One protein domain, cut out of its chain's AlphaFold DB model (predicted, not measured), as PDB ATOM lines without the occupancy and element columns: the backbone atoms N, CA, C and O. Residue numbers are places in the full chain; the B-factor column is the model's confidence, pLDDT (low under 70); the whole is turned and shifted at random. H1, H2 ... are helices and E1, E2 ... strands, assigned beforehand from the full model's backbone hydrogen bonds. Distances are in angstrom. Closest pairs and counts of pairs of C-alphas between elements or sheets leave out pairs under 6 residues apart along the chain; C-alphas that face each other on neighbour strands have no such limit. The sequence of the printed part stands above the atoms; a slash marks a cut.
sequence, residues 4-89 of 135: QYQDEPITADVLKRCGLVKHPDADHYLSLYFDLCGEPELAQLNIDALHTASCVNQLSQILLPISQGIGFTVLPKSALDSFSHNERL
ATOM      1  N   GLN A   4     144.818 219.631 129.117       92.50
ATOM      2  CA  GLN A   4     145.562 220.608 128.312       92.50
ATOM      3  C   GLN A   4     144.763 221.206 127.137       92.50
ATOM      4  O   GLN A   4     145.155 222.241 126.618       92.50
ATOM      5  N   TYR A   5     143.644 220.587 126.742       92.06
ATOM      6  CA  TYR A   5     142.755 221.070 125.677       92.06
ATOM      7  C   TYR A   5     141.545 221.863 126.212       92.06
ATOM      8  O   TYR A   5     140.555 222.010 125.505       92.06
ATOM      9  N   GLN A   6     141.572 222.326 127.470       89.94
ATOM     10  CA  GLN A   6     140.421 222.961 128.131       89.94
ATOM     11  C   GLN A   6     139.856 224.174 127.380       89.94
ATOM     12  O   GLN A   6     138.638 224.316 127.296       89.94
ATOM     13  N   ASP A   7     140.739 225.010 126.841       88.25
ATOM     14  CA  ASP A   7     140.380 226.282 126.212       88.25
ATOM     15  C   ASP A   7     140.512 226.239 124.681       88.25
ATOM     16  O   ASP A   7     140.384 227.262 124.009       88.25
ATOM     17  N   GLU A   8     140.780 225.058 124.113       88.50
ATOM     18  CA  GLU A   8     140.935 224.890 122.671       88.50
ATOM     19  C   GLU A   8     139.599 224.458 122.037       88.50
ATOM     20  O   GLU A   8     138.963 223.515 122.522       88.50
ATOM     21  N   PRO A   9     139.138 225.119 120.956       88.38
ATOM     22  CA  PRO A   9     137.949 224.674 120.240       88.38
ATOM     23  C   PRO A   9     138.178 223.287 119.629       88.38
ATOM     24  O   PRO A   9     139.251 222.993 119.102       88.38
ATOM     25  N   ILE A  10     137.156 222.433 119.658       88.88
ATOM     26  CA  ILE A  10     137.250 221.091 119.077       88.88
ATOM     27  C   ILE A  10     136.996 221.158 117.575       88.88
ATOM     28  O   ILE A  10     135.856 221.121 117.120       88.88
ATOM     29  N   THR A  11     138.089 221.245 116.823       91.62
ATOM     30  CA  THR A  11     138.115 221.150 115.360       91.62
ATOM     31  C   THR A  11     138.652 219.792 114.915       91.62
ATOM     32  O   THR A  11     139.261 219.050 115.700       91.62
ATOM     33  N   ALA A  12     138.471 219.458 113.637       91.62
ATOM     34  CA  ALA A  12     138.995 218.221 113.068       91.62
ATOM     35  C   ALA A  12     140.518 218.101 113.249       91.62
ATOM     36  O   ALA A  12     141.032 217.020 113.542       91.62
ATOM     37  N   ASP A  13     141.245 219.211 113.122       92.56
ATOM     38  CA  ASP A  13     142.703 219.232 113.253       92.56
ATOM     39  C   ASP A  13     143.169 219.007 114.694       92.56
ATOM     40  O   ASP A  13     144.153 218.298 114.921       92.56
ATOM     41  N   VAL A  14     142.437 219.536 115.682       93.88
ATOM     42  CA  VAL A  14     142.714 219.275 117.104       93.88
ATOM     43  C   VAL A  14     142.543 217.792 117.414       93.88
ATOM     44  O   VAL A  14     143.416 217.197 118.049       93.88
ATOM     45  N   LEU A  15     141.469 217.169 116.917       94.44
ATOM     46  CA  LEU A  15     141.229 215.737 117.100       94.44
ATOM     47  C   LEU A  15     142.306 214.886 116.413       94.44
ATOM     48  O   LEU A  15     142.852 213.974 117.034       94.44
ATOM     49  N   LYS A  16     142.687 215.220 115.173       93.88
ATOM     50  CA  LYS A  16     143.776 214.538 114.452       93.88
ATOM     51  C   LYS A  16     145.117 214.653 115.166       93.88
ATOM     52  O   LYS A  16     145.864 213.683 115.170       93.88
ATOM     53  N   ARG A  17     145.429 215.810 115.760       93.56
ATOM     54  CA  ARG A  17     146.668 216.031 116.523       93.56
ATOM     55  C   ARG A  17     146.647 215.318 117.872       93.56
ATOM     56  O   ARG A  17     147.672 214.796 118.290       93.56
ATOM     57  N   CYS A  18     145.503 215.316 118.553       94.62
ATOM     58  CA  CYS A  18     145.351 214.675 119.855       94.62
ATOM     59  C   CYS A  18     145.431 213.145 119.747       94.62
ATOM     60  O   CYS A  18     146.105 212.510 120.553       94.62
ATOM     61  N   GLY A  19     144.786 212.572 118.728       95.81
ATOM     62  CA  GLY A  19     144.756 211.133 118.482       95.81
ATOM     63  C   GLY A  19     143.699 210.398 119.302       95.81
ATOM     64  O   GLY A  19     143.342 210.788 120.413       95.81
ATOM     65  N   LEU A  20     143.172 209.314 118.742       97.12
ATOM     66  CA  LEU A  20     142.084 208.549 119.340       97.12
ATOM     67  C   LEU A  20     142.618 207.517 120.345       97.12
ATOM     68  O   LEU A  20     143.482 206.704 120.017       97.12
ATOM     69  N   VAL A  21     142.060 207.501 121.555       96.75
ATOM     70  CA  VAL A  21     142.119 206.350 122.462       96.75
ATOM     71  C   VAL A  21     141.007 205.391 122.058       96.75
ATOM     72  O   VAL A  21     139.829 205.615 122.353       96.75
ATOM     73  N   LYS A  22     141.393 204.335 121.343       95.56
ATOM     74  CA  LYS A  22     140.475 203.340 120.799       95.56
ATOM     75  C   LYS A  22     140.014 202.377 121.895       95.56
ATOM     76  O   LYS A  22     140.766 202.021 122.798       95.56
ATOM     77  N   HIS A  23     138.765 201.955 121.801       94.56
ATOM     78  CA  HIS A  23     138.150 200.908 122.610       94.56
ATOM     79  C   HIS A  23     137.082 200.208 121.750       94.56
ATOM     80  O   HIS A  23     136.772 200.724 120.673       94.56
ATOM     81  N   PRO A  24     136.522 199.054 122.167       91.62
ATOM     82  CA  PRO A  24     135.601 198.277 121.329       91.62
ATOM     83  C   PRO A  24     134.419 199.087 120.776       91.62
ATOM     84  O   PRO A  24     134.053 198.921 119.619       91.62
ATOM     85  N   ASP A  25     133.888 200.008 121.583       92.19
ATOM     86  CA  ASP A  25     132.730 200.839 121.226       92.19
ATOM     87  C   ASP A  25     133.095 202.220 120.631       92.19
ATOM     88  O   ASP A  25     132.208 203.042 120.403       92.19
ATOM     89  N   ALA A  26     134.383 202.524 120.416       93.62
ATOM     90  CA  ALA A  26     134.828 203.880 120.064       93.62
ATOM     91  C   ALA A  26     134.248 204.345 118.725       93.62
ATOM     92  O   ALA A  26     133.731 205.455 118.625       93.62
ATOM     93  N   ASP A  27     134.299 203.473 117.716       93.50
ATOM     94  CA  ASP A  27     133.857 203.785 116.356       93.50
ATOM     95  C   ASP A  27     132.336 204.055 116.318       93.50
ATOM     96  O   ASP A  27     131.883 204.968 115.626       93.50
ATOM     97  N   HIS A  28     131.553 203.336 117.137       93.88
ATOM     98  CA  HIS A  28     130.109 203.559 117.304       93.88
ATOM     99  C   HIS A  28     129.816 204.923 117.936       93.88
ATOM    100  O   HIS A  28     129.063 205.720 117.376       93.88
ATOM    101  N   TYR A  29     130.439 205.224 119.079       94.06
ATOM    102  CA  TYR A  29     130.190 206.484 119.783       94.06
ATOM    103  C   TYR A  29     130.696 207.709 119.024       94.06
ATOM    104  O   TYR A  29     130.048 208.754 119.064       94.06
ATOM    105  N   LEU A  30     131.824 207.595 118.320       94.94
ATOM    106  CA  LEU A  30     132.328 208.657 117.453       94.94
ATOM    107  C   LEU A  30     131.365 208.945 116.310       94.94
ATOM    108  O   LEU A  30     131.013 210.106 116.123       94.94
ATOM    109  N   SER A  31     130.912 207.907 115.602       94.19
ATOM    110  CA  SER A  31     129.943 208.053 114.508       94.19
ATOM    111  C   SER A  31     128.676 208.749 115.004       94.19
ATOM    112  O   SER A  31     128.298 209.798 114.491       94.19
ATOM    113  N   LEU A  32     128.093 208.240 116.098       94.12
ATOM    114  CA  LEU A  32     126.892 208.817 116.701       94.12
ATOM    115  C   LEU A  32     127.080 210.290 117.093       94.12
ATOM    116  O   LEU A  32     126.190 211.113 116.878       94.12
ATOM    117  N   TYR A  33     128.221 210.631 117.695       94.50
ATOM    118  CA  TYR A  33     128.501 211.999 118.113       94.50
ATOM    119  C   TYR A  33     128.731 212.930 116.920       94.50
ATOM    120  O   TYR A  33     128.146 214.010 116.894       94.50
ATOM    121  N   PHE A  34     129.531 212.538 115.929       94.06
ATOM    122  CA  PHE A  34     129.800 213.369 114.752       94.06
ATOM    123  C   PHE A  34     128.537 213.642 113.933       94.06
ATOM    124  O   PHE A  34     128.337 214.784 113.522       94.06
ATOM    125  N   ASP A  35     127.639 212.666 113.815       92.12
ATOM    126  CA  ASP A  35     126.375 212.826 113.091       92.12
ATOM    127  C   ASP A  35     125.391 213.775 113.796       92.12
ATOM    128  O   ASP A  35     124.637 214.498 113.142       92.12
ATOM    129  N   LEU A  36     125.375 213.784 115.136       92.69
ATOM    130  CA  LEU A  36     124.314 214.428 115.924       92.69
ATOM    131  C   LEU A  36     124.761 215.661 116.728       92.69
ATOM    132  O   LEU A  36     123.921 216.339 117.316       92.69
ATOM    133  N   CYS A  37     126.059 215.971 116.797       90.88
ATOM    134  CA  CYS A  37     126.567 217.065 117.640       90.88
ATOM    135  C   CYS A  37     126.236 218.478 117.123       90.88
ATOM    136  O   CYS A  37     126.391 219.450 117.873       90.88
ATOM    137  N   GLY A  38     125.776 218.597 115.872       88.69
ATOM    138  CA  GLY A  38     125.433 219.870 115.235       88.69
ATOM    139  C   GLY A  38     126.641 220.672 114.732       88.69
ATOM    140  O   GLY A  38     126.521 221.880 114.531       88.69
ATOM    141  N   GLU A  39     127.797 220.024 114.545       89.88
ATOM    142  CA  GLU A  39     129.032 220.632 114.030       89.88
ATOM    143  C   GLU A  39     129.363 220.100 112.622       89.88
ATOM    144  O   GLU A  39     129.834 218.967 112.494       89.88
ATOM    145  N   PRO A  40     129.167 220.896 111.551       89.25
ATOM    146  CA  PRO A  40     129.336 220.427 110.171       89.25
ATOM    147  C   PRO A  40     130.751 219.949 109.829       89.25
ATOM    148  O   PRO A  40     130.916 219.103 108.952       89.25
ATOM    149  N   GLU A  41     131.766 220.508 110.489       91.31
ATOM    150  CA  GLU A  41     133.167 220.117 110.306       91.31
ATOM    151  C   GLU A  41     133.431 218.714 110.869       91.31
ATOM    152  O   GLU A  41     134.096 217.902 110.229       91.31
ATOM    153  N   LEU A  42     132.866 218.408 112.041       90.94
ATOM    154  CA  LEU A  42     133.020 217.104 112.685       90.94
ATOM    155  C   LEU A  42     132.201 216.026 111.970       90.94
ATOM    156  O   LEU A  42     132.689 214.914 111.815       90.94
ATOM    157  N   ALA A  43     131.014 216.360 111.457       89.69
ATOM    158  CA  ALA A  43     130.188 215.437 110.672       89.69
ATOM    159  C   ALA A  43     130.869 214.958 109.371       89.69
ATOM    160  O   ALA A  43     130.563 213.887 108.861       89.69
ATOM    161  N   GLN A  44     131.799 215.744 108.819       89.88
ATOM    162  CA  GLN A  44     132.570 215.385 107.619       89.88
ATOM    163  C   GLN A  44     133.893 214.677 107.942       89.88
ATOM    164  O   GLN A  44     134.619 214.263 107.033       89.88
ATOM    165  N   LEU A  45     134.246 214.559 109.224       91.50
ATOM    166  CA  LEU A  45     135.500 213.960 109.645       91.50
ATOM    167  C   LEU A  45     135.447 212.441 109.467       91.50
ATOM    168  O   LEU A  45     134.665 211.747 110.110       91.50
ATOM    169  N   ASN A  46     136.346 211.910 108.640       90.12
ATOM    170  CA  ASN A  46     136.530 210.468 108.549       90.12
ATOM    171  C   ASN A  46     137.226 209.944 109.819       90.12
ATOM    172  O   ASN A  46     138.385 210.281 110.071       90.12
ATOM    173  N   ILE A  47     136.535 209.098 110.586       90.62
ATOM    174  CA  ILE A  47     137.059 208.471 111.808       90.62
ATOM    175  C   ILE A  47     138.317 207.644 111.512       90.62
ATOM    176  O   ILE A  47     139.268 207.703 112.286       90.62
ATOM    177  N   ASP A  48     138.381 206.963 110.366       88.81
ATOM    178  CA  ASP A  48     139.545 206.156 109.976       88.81
ATOM    179  C   ASP A  48     140.792 207.007 109.684       88.81
ATOM    180  O   ASP A  48     141.914 206.502 109.688       88.81
ATOM    181  N   ALA A  49     140.621 208.314 109.447       89.12
ATOM    182  CA  ALA A  49     141.734 209.246 109.280       89.12
ATOM    183  C   ALA A  49     142.338 209.698 110.623       89.12
ATOM    184  O   ALA A  49     143.390 210.343 110.638       89.12
ATOM    185  N   LEU A  50     141.689 209.392 111.751       93.88
ATOM    186  CA  LEU A  50     142.233 209.658 113.075       93.88
ATOM    187  C   LEU A  50     143.280 208.601 113.415       93.88
ATOM    188  O   LEU A  50     142.997 207.405 113.477       93.88
ATOM    189  N   HIS A  51     144.500 209.045 113.701       95.25
ATOM    190  CA  HIS A  51     145.512 208.129 114.201       95.25
ATOM    191  C   HIS A  51     145.122 207.621 115.598       95.25
ATOM    192  O   HIS A  51     144.568 208.352 116.424       95.25
ATOM    193  N   THR A  52     145.431 206.357 115.876       96.12
ATOM    194  CA  THR A  52     145.210 205.761 117.197       96.12
ATOM    195  C   THR A  52     146.394 206.088 118.104       96.12
ATOM    196  O   THR A  52     147.509 205.642 117.846       96.12
ATOM    197  N   ALA A  53     146.159 206.858 119.166       96.31
ATOM    198  CA  ALA A  53     147.171 207.198 120.169       96.31
ATOM    199  C   ALA A  53     147.371 206.071 121.197       96.31
ATOM    200  O   ALA A  53     148.468 205.869 121.712       96.31
ATOM    201  N   SER A  54     146.302 205.338 121.520       94.94
ATOM    202  CA  SER A  54     146.324 204.203 122.448       94.94
ATOM    203  C   SER A  54     145.096 203.316 122.238       94.94
ATOM    204  O   SER A  54     144.135 203.734 121.597       94.94
ATOM    205  N   CYS A  55     145.106 202.102 122.789       94.69
ATOM    206  CA  CYS A  55     143.964 201.193 122.760       94.69
ATOM    207  C   CYS A  55     143.719 200.597 124.151       94.69
ATOM    208  O   CYS A  55     144.651 200.121 124.800       94.69
ATOM    209  N   VAL A  56     142.463 200.609 124.601       94.81
ATOM    210  CA  VAL A  56     142.038 200.096 125.906       94.81
ATOM    211  C   VAL A  56     140.804 199.217 125.736       94.81
ATOM    212  O   VAL A  56     139.835 199.602 125.092       94.81
ATOM    213  N   ASN A  57     140.817 198.040 126.359       90.38
ATOM    214  CA  ASN A  57     139.709 197.082 126.288       90.38
ATOM    215  C   ASN A  57     138.889 196.989 127.592       90.38
ATOM    216  O   ASN A  57     137.900 196.268 127.664       90.38
ATOM    217  N   GLN A  58     139.298 197.689 128.652       86.94
ATOM    218  CA  GLN A  58     138.573 197.709 129.924       86.94
ATOM    219  C   GLN A  58     137.861 199.045 130.102       86.94
ATOM    220  O   GLN A  58     138.519 200.077 130.212       86.94
ATOM    221  N   LEU A  59     136.526 199.018 130.181       82.44
ATOM    222  CA  LEU A  59     135.685 200.221 130.248       82.44
ATOM    223  C   LEU A  59     136.111 201.182 131.366       82.44
ATOM    224  O   LEU A  59     136.274 202.375 131.128       82.44
ATOM    225  N   SER A  60     136.381 200.652 132.562       85.31
ATOM    226  CA  SER A  60     136.826 201.435 133.723       85.31
ATOM    227  C   SER A  60     138.201 202.092 133.549       85.31
ATOM    228  O   SER A  60     138.536 203.007 134.298       85.31
ATOM    229  N   GLN A  61     138.997 201.648 132.576       90.31
ATOM    230  CA  GLN A  61     140.344 202.150 132.314       90.31
ATOM    231  C   GLN A  61     140.422 203.061 131.087       90.31
ATOM    232  O   GLN A  61     141.464 203.676 130.890       90.31
ATOM    233  N   ILE A  62     139.360 203.194 130.277       93.38
ATOM    234  CA  ILE A  62     139.404 203.997 129.038       93.38
ATOM    235  C   ILE A  62     139.828 205.447 129.329       93.38
ATOM    236  O   ILE A  62     140.601 206.040 128.579       93.38
ATOM    237  N   LEU A  63     139.365 206.014 130.448       94.56
ATOM    238  CA  LEU A  63     139.661 207.395 130.839       94.56
ATOM    239  C   LEU A  63     141.058 207.590 131.453       94.56
ATOM    240  O   LEU A  63     141.535 208.725 131.530       94.56
ATOM    241  N   LEU A  64     141.742 206.514 131.854       94.62
ATOM    242  CA  LEU A  64     143.069 206.589 132.464       94.62
ATOM    243  C   LEU A  64     144.130 207.206 131.531       94.62
ATOM    244  O   LEU A  64     144.706 208.218 131.933       94.62
ATOM    245  N   PRO A  65     144.377 206.704 130.302       94.75
ATOM    246  CA  PRO A  65     145.362 207.312 129.398       94.75
ATOM    247  C   PRO A  65     145.021 208.771 129.064       94.75
ATOM    248  O   PRO A  65     145.900 209.628 129.020       94.75
ATOM    249  N   ILE A  66     143.734 209.094 128.944       96.06
ATOM    250  CA  ILE A  66     143.265 210.456 128.656       96.06
ATOM    251  C   ILE A  66     143.601 211.394 129.822       96.06
ATOM    252  O   ILE A  66     144.087 212.504 129.611       96.06
ATOM    253  N   SER A  67     143.419 210.932 131.064       95.31
ATOM    254  CA  SER A  67     143.808 211.681 132.269       95.31
ATOM    255  C   SER A  67     145.322 211.895 132.389       95.31
ATOM    256  O   SER A  67     145.766 212.773 133.129       95.31
ATOM    257  N   GLN A  68     146.109 211.103 131.656       94.81
ATOM    258  CA  GLN A  68     147.566 211.191 131.571       94.81
ATOM    259  C   GLN A  68     148.047 212.037 130.383       94.81
ATOM    260  O   GLN A  68     149.250 212.118 130.156       94.81
ATOM    261  N   GLY A  69     147.146 212.680 129.628       94.81
ATOM    262  CA  GLY A  69     147.530 213.494 128.469       94.81
ATOM    263  C   GLY A  69     147.445 212.774 127.124       94.81
ATOM    264  O   GLY A  69     147.750 213.383 126.103       94.81
ATOM    265  N   ILE A  70     147.043 211.502 127.102       94.75
ATOM    266  CA  ILE A  70     147.115 210.658 125.908       94.75
ATOM    267  C   ILE A  70     145.750 210.605 125.231       94.75
ATOM    268  O   ILE A  70     144.835 209.935 125.711       94.75
ATOM    269  N   GLY A  71     145.652 211.273 124.085       95.69
ATOM    270  CA  GLY A  71     144.527 211.168 123.166       95.69
ATOM    271  C   GLY A  71     143.172 211.595 123.724       95.69
ATOM    272  O   GLY A  71     143.037 212.109 124.833       95.69
ATOM    273  N   PHE A  72     142.134 211.381 122.927       96.69
ATOM    274  CA  PHE A  72     140.746 211.631 123.294       96.69
ATOM    275  C   PHE A  72     139.866 210.420 123.013       96.69
ATOM    276  O   PHE A  72     140.289 209.465 122.375       96.69
ATOM    277  N   THR A  73     138.626 210.461 123.485       96.12
ATOM    278  CA  THR A  73     137.611 209.472 123.132       96.12
ATOM    279  C   THR A  73     136.216 210.079 123.279       96.12
ATOM    280  O   THR A  73     136.077 211.167 123.855       96.12
ATOM    281  N   VAL A  74     135.197 209.369 122.797       94.56
ATOM    282  CA  VAL A  74     133.781 209.684 123.016       94.56
ATOM    283  C   VAL A  74     133.158 208.540 123.805       94.56
ATOM    284  O   VAL A  74     133.267 207.382 123.420       94.56
ATOM    285  N   LEU A  75     132.505 208.870 124.918       92.94
ATOM    286  CA  LEU A  75     131.863 207.906 125.807       92.94
ATOM    287  C   LEU A  75     130.546 208.467 126.355       92.94
ATOM    288  O   LEU A  75     130.398 209.691 126.462       92.94
ATOM    289  N   PRO A  76     129.623 207.595 126.795       90.31
ATOM    290  CA  PRO A  76     128.477 208.005 127.590       90.31
ATOM    291  C   PRO A  76     128.912 208.751 128.853       90.31
ATOM    292  O   PRO A  76     129.889 208.384 129.509       90.31
ATOM    293  N   LYS A  77     128.130 209.756 129.261       88.50
ATOM    294  CA  LYS A  77     128.412 210.545 130.471       88.50
ATOM    295  C   LYS A  77     128.531 209.681 131.735       88.50
ATOM    296  O   LYS A  77     129.358 209.977 132.589       88.50
ATOM    297  N   SER A  78     127.773 208.586 131.822       85.00
ATOM    298  CA  SER A  78     127.825 207.632 132.941       85.00
ATOM    299  C   SER A  78     129.203 206.989 133.143       85.00
ATOM    300  O   SER A  78     129.524 206.573 134.256       85.00
ATOM    301  N   ALA A  79     130.044 206.932 132.104       86.81
ATOM    302  CA  ALA A  79     131.412 206.435 132.225       86.81
ATOM    303  C   ALA A  79     132.296 207.365 133.076       86.81
ATOM    304  O   ALA A  79     133.231 206.891 133.719       86.81
ATOM    305  N   LEU A  80     131.987 208.668 133.128       87.06
ATOM    306  CA  LEU A  80     132.704 209.616 133.986       87.06
ATOM    307  C   LEU A  80     132.321 209.464 135.455       87.06
ATOM    308  O   LEU A  80     133.186 209.596 136.317       87.06
ATOM    309  N   ASP A  81     131.059 209.153 135.754       83.00
ATOM    310  CA  ASP A  81     130.578 209.050 137.140       83.00
ATOM    311  C   ASP A  81     131.344 207.983 137.944       83.00
ATOM    312  O   ASP A  81     131.456 208.073 139.164       83.00
ATOM    313  N   SER A  82     131.903 206.983 137.256       80.62
ATOM    314  CA  SER A  82     132.674 205.889 137.862       80.62
ATOM    315  C   SER A  82     134.191 206.129 137.886       80.62
ATOM    316  O   SER A  82     134.923 205.306 138.435       80.62
ATOM    317  N   PHE A  83     134.688 207.215 137.287       89.19
ATOM    318  CA  PHE A  83     136.121 207.480 137.160       89.19
ATOM    319  C   PHE A  83     136.635 208.430 138.247       89.19
ATOM    320  O   PHE A  83     136.070 209.490 138.496       89.19
ATOM    321  N   SER A  84     137.740 208.066 138.899       87.38
ATOM    322  CA  SER A  84     138.230 208.776 140.088       87.38
ATOM    323  C   SER A  84     139.018 210.061 139.804       87.38
ATOM    324  O   SER A  84     139.196 210.847 140.725       87.38
ATOM    325  N   HIS A  85     139.496 210.282 138.572       88.06
ATOM    326  CA  HIS A  85     140.377 211.411 138.217       88.06
ATOM    327  C   HIS A  85     139.732 212.386 137.220       88.06
ATOM    328  O   HIS A  85     140.377 212.875 136.287       88.06
ATOM    329  N   ASN A  86     138.431 212.639 137.384       88.38
ATOM    330  CA  ASN A  86     137.655 213.509 136.496       88.38
ATOM    331  C   ASN A  86     138.209 214.943 136.417       88.38
ATOM    332  O   ASN A  86     138.062 215.599 135.390       88.38
ATOM    333  N   GLU A  87     138.904 215.425 137.449       90.56
ATOM    334  CA  GLU A  87     139.530 216.752 137.502       90.56
ATOM    335  C   GLU A  87     140.681 216.953 136.501       90.56
ATOM    336  O   GLU A  87     141.126 218.088 136.282       90.56
ATOM    337  N   ARG A  88     141.185 215.857 135.917       94.25
ATOM    338  CA  ARG A  88     142.236 215.829 134.882       94.25
ATOM    339  C   ARG A  88     141.678 215.700 133.468       94.25
ATOM    340  O   ARG A  88     142.441 215.621 132.505       94.25
ATOM    341  N   LEU A  89     140.358 215.665 133.346       94.56
ATOM    342  CA  LEU A  89     139.658 215.544 132.084       94.56
ATOM    343  C   LEU A  89     138.922 216.843 131.777       94.56
ATOM    344  O   LEU A  89     138.472 217.569 132.659       94.56
TER     345      LEU A  89
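What this domain is: This is residues 4 to 89 of the 135 residues of the protein "Transcriptional regulator, LysR family" of Shewanella benthica (UniProt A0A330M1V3). A small two-stranded parallel ribbon, E1 beside E2, lies between two loose groups of helices: H1, H2 and H3 toward one end of the long axis, H4 and H5 toward the other. The stretch of residues 72 to 74, in the link from H4 to H5, runs through the middle of the body, and few of the helices meet. The printed part has 86 residues with five named helices and two named strands in the order H1, E1, H2, H3, E2, H4, H5; under half of the residues, 38, are in named elements, and the class is mostly helix. The whole is compact and rounded, with a radius of gyration of the C-alphas of 12.4 A and spans of 33 by 27 by 22 A.

Where its parts are: Strand E1 is residues 20 to 22, 5.6 A from first to last C-alpha, beginning at C-alpha 20 at (142.084, 208.549, 119.340). Strand E2 is residues 52 to 55, 7.3 A long. The longest helix, H2, is residues 26 to 36 and measures 15.5 A. H1 is residues 12 to 18, 10.0 A long, beginning at C-alpha 12 at (138.995, 218.221, 113.068). H3 is residues 40 to 43, 5.1 A, and H4 is residues 63 to 67, 6.1 A. H5 is residues 78 to 81, 5.2 A, ending at C-alpha 81 at (130.578, 209.050, 137.140).

How they stand to each other: E1 and E2 are parallel neighbours, with 26 degrees between their directions. N 22 and O 54 are 2.8 A apart, and N 53 and O 20 also 2.8 A, both within hydrogen-bond range. E1, H2, H3 and E2 make a strand-helix-strand unit, two parallel neighbour strands with helices between them along the chain, and its crossover is right-handed. H2 and H3 touch only at the corner by their link; their closest C-alphas, of Phe 34 and Ala 43, are 4.6 A apart. H1 and H3 are close but not clearly touching, with the closest C-alphas, of Ala 12 and Leu 42, 6.1 A apart. The closest C-alphas of E1 and H4, of Val 21 and Ile 66, are 7.5 A apart. H4 and H5 are close but not clearly touching, the closest C-alphas, of Leu 63 and Leu 80, being 8.0 A apart. Among the pairs that are apart are H1 and H2, and H2 and H5. In H1, H2 and H4 every O i to N i+4 pair is within hydrogen-bond range; H3 and H5 are too short for such a pair, and their single O i to N i+3 pair is within range in H5 but not in H3.

The domain as a whole: The two C-alphas farthest apart, of Gln 44 and Ser 84, are 33.6 A apart, while those of Gln 4 and Leu 89, the first and last printed, are 8.6 A apart. The printed part has no cut and no long link. The mean pLDDT of the printed part is 91.9, and no printed residue is under 70.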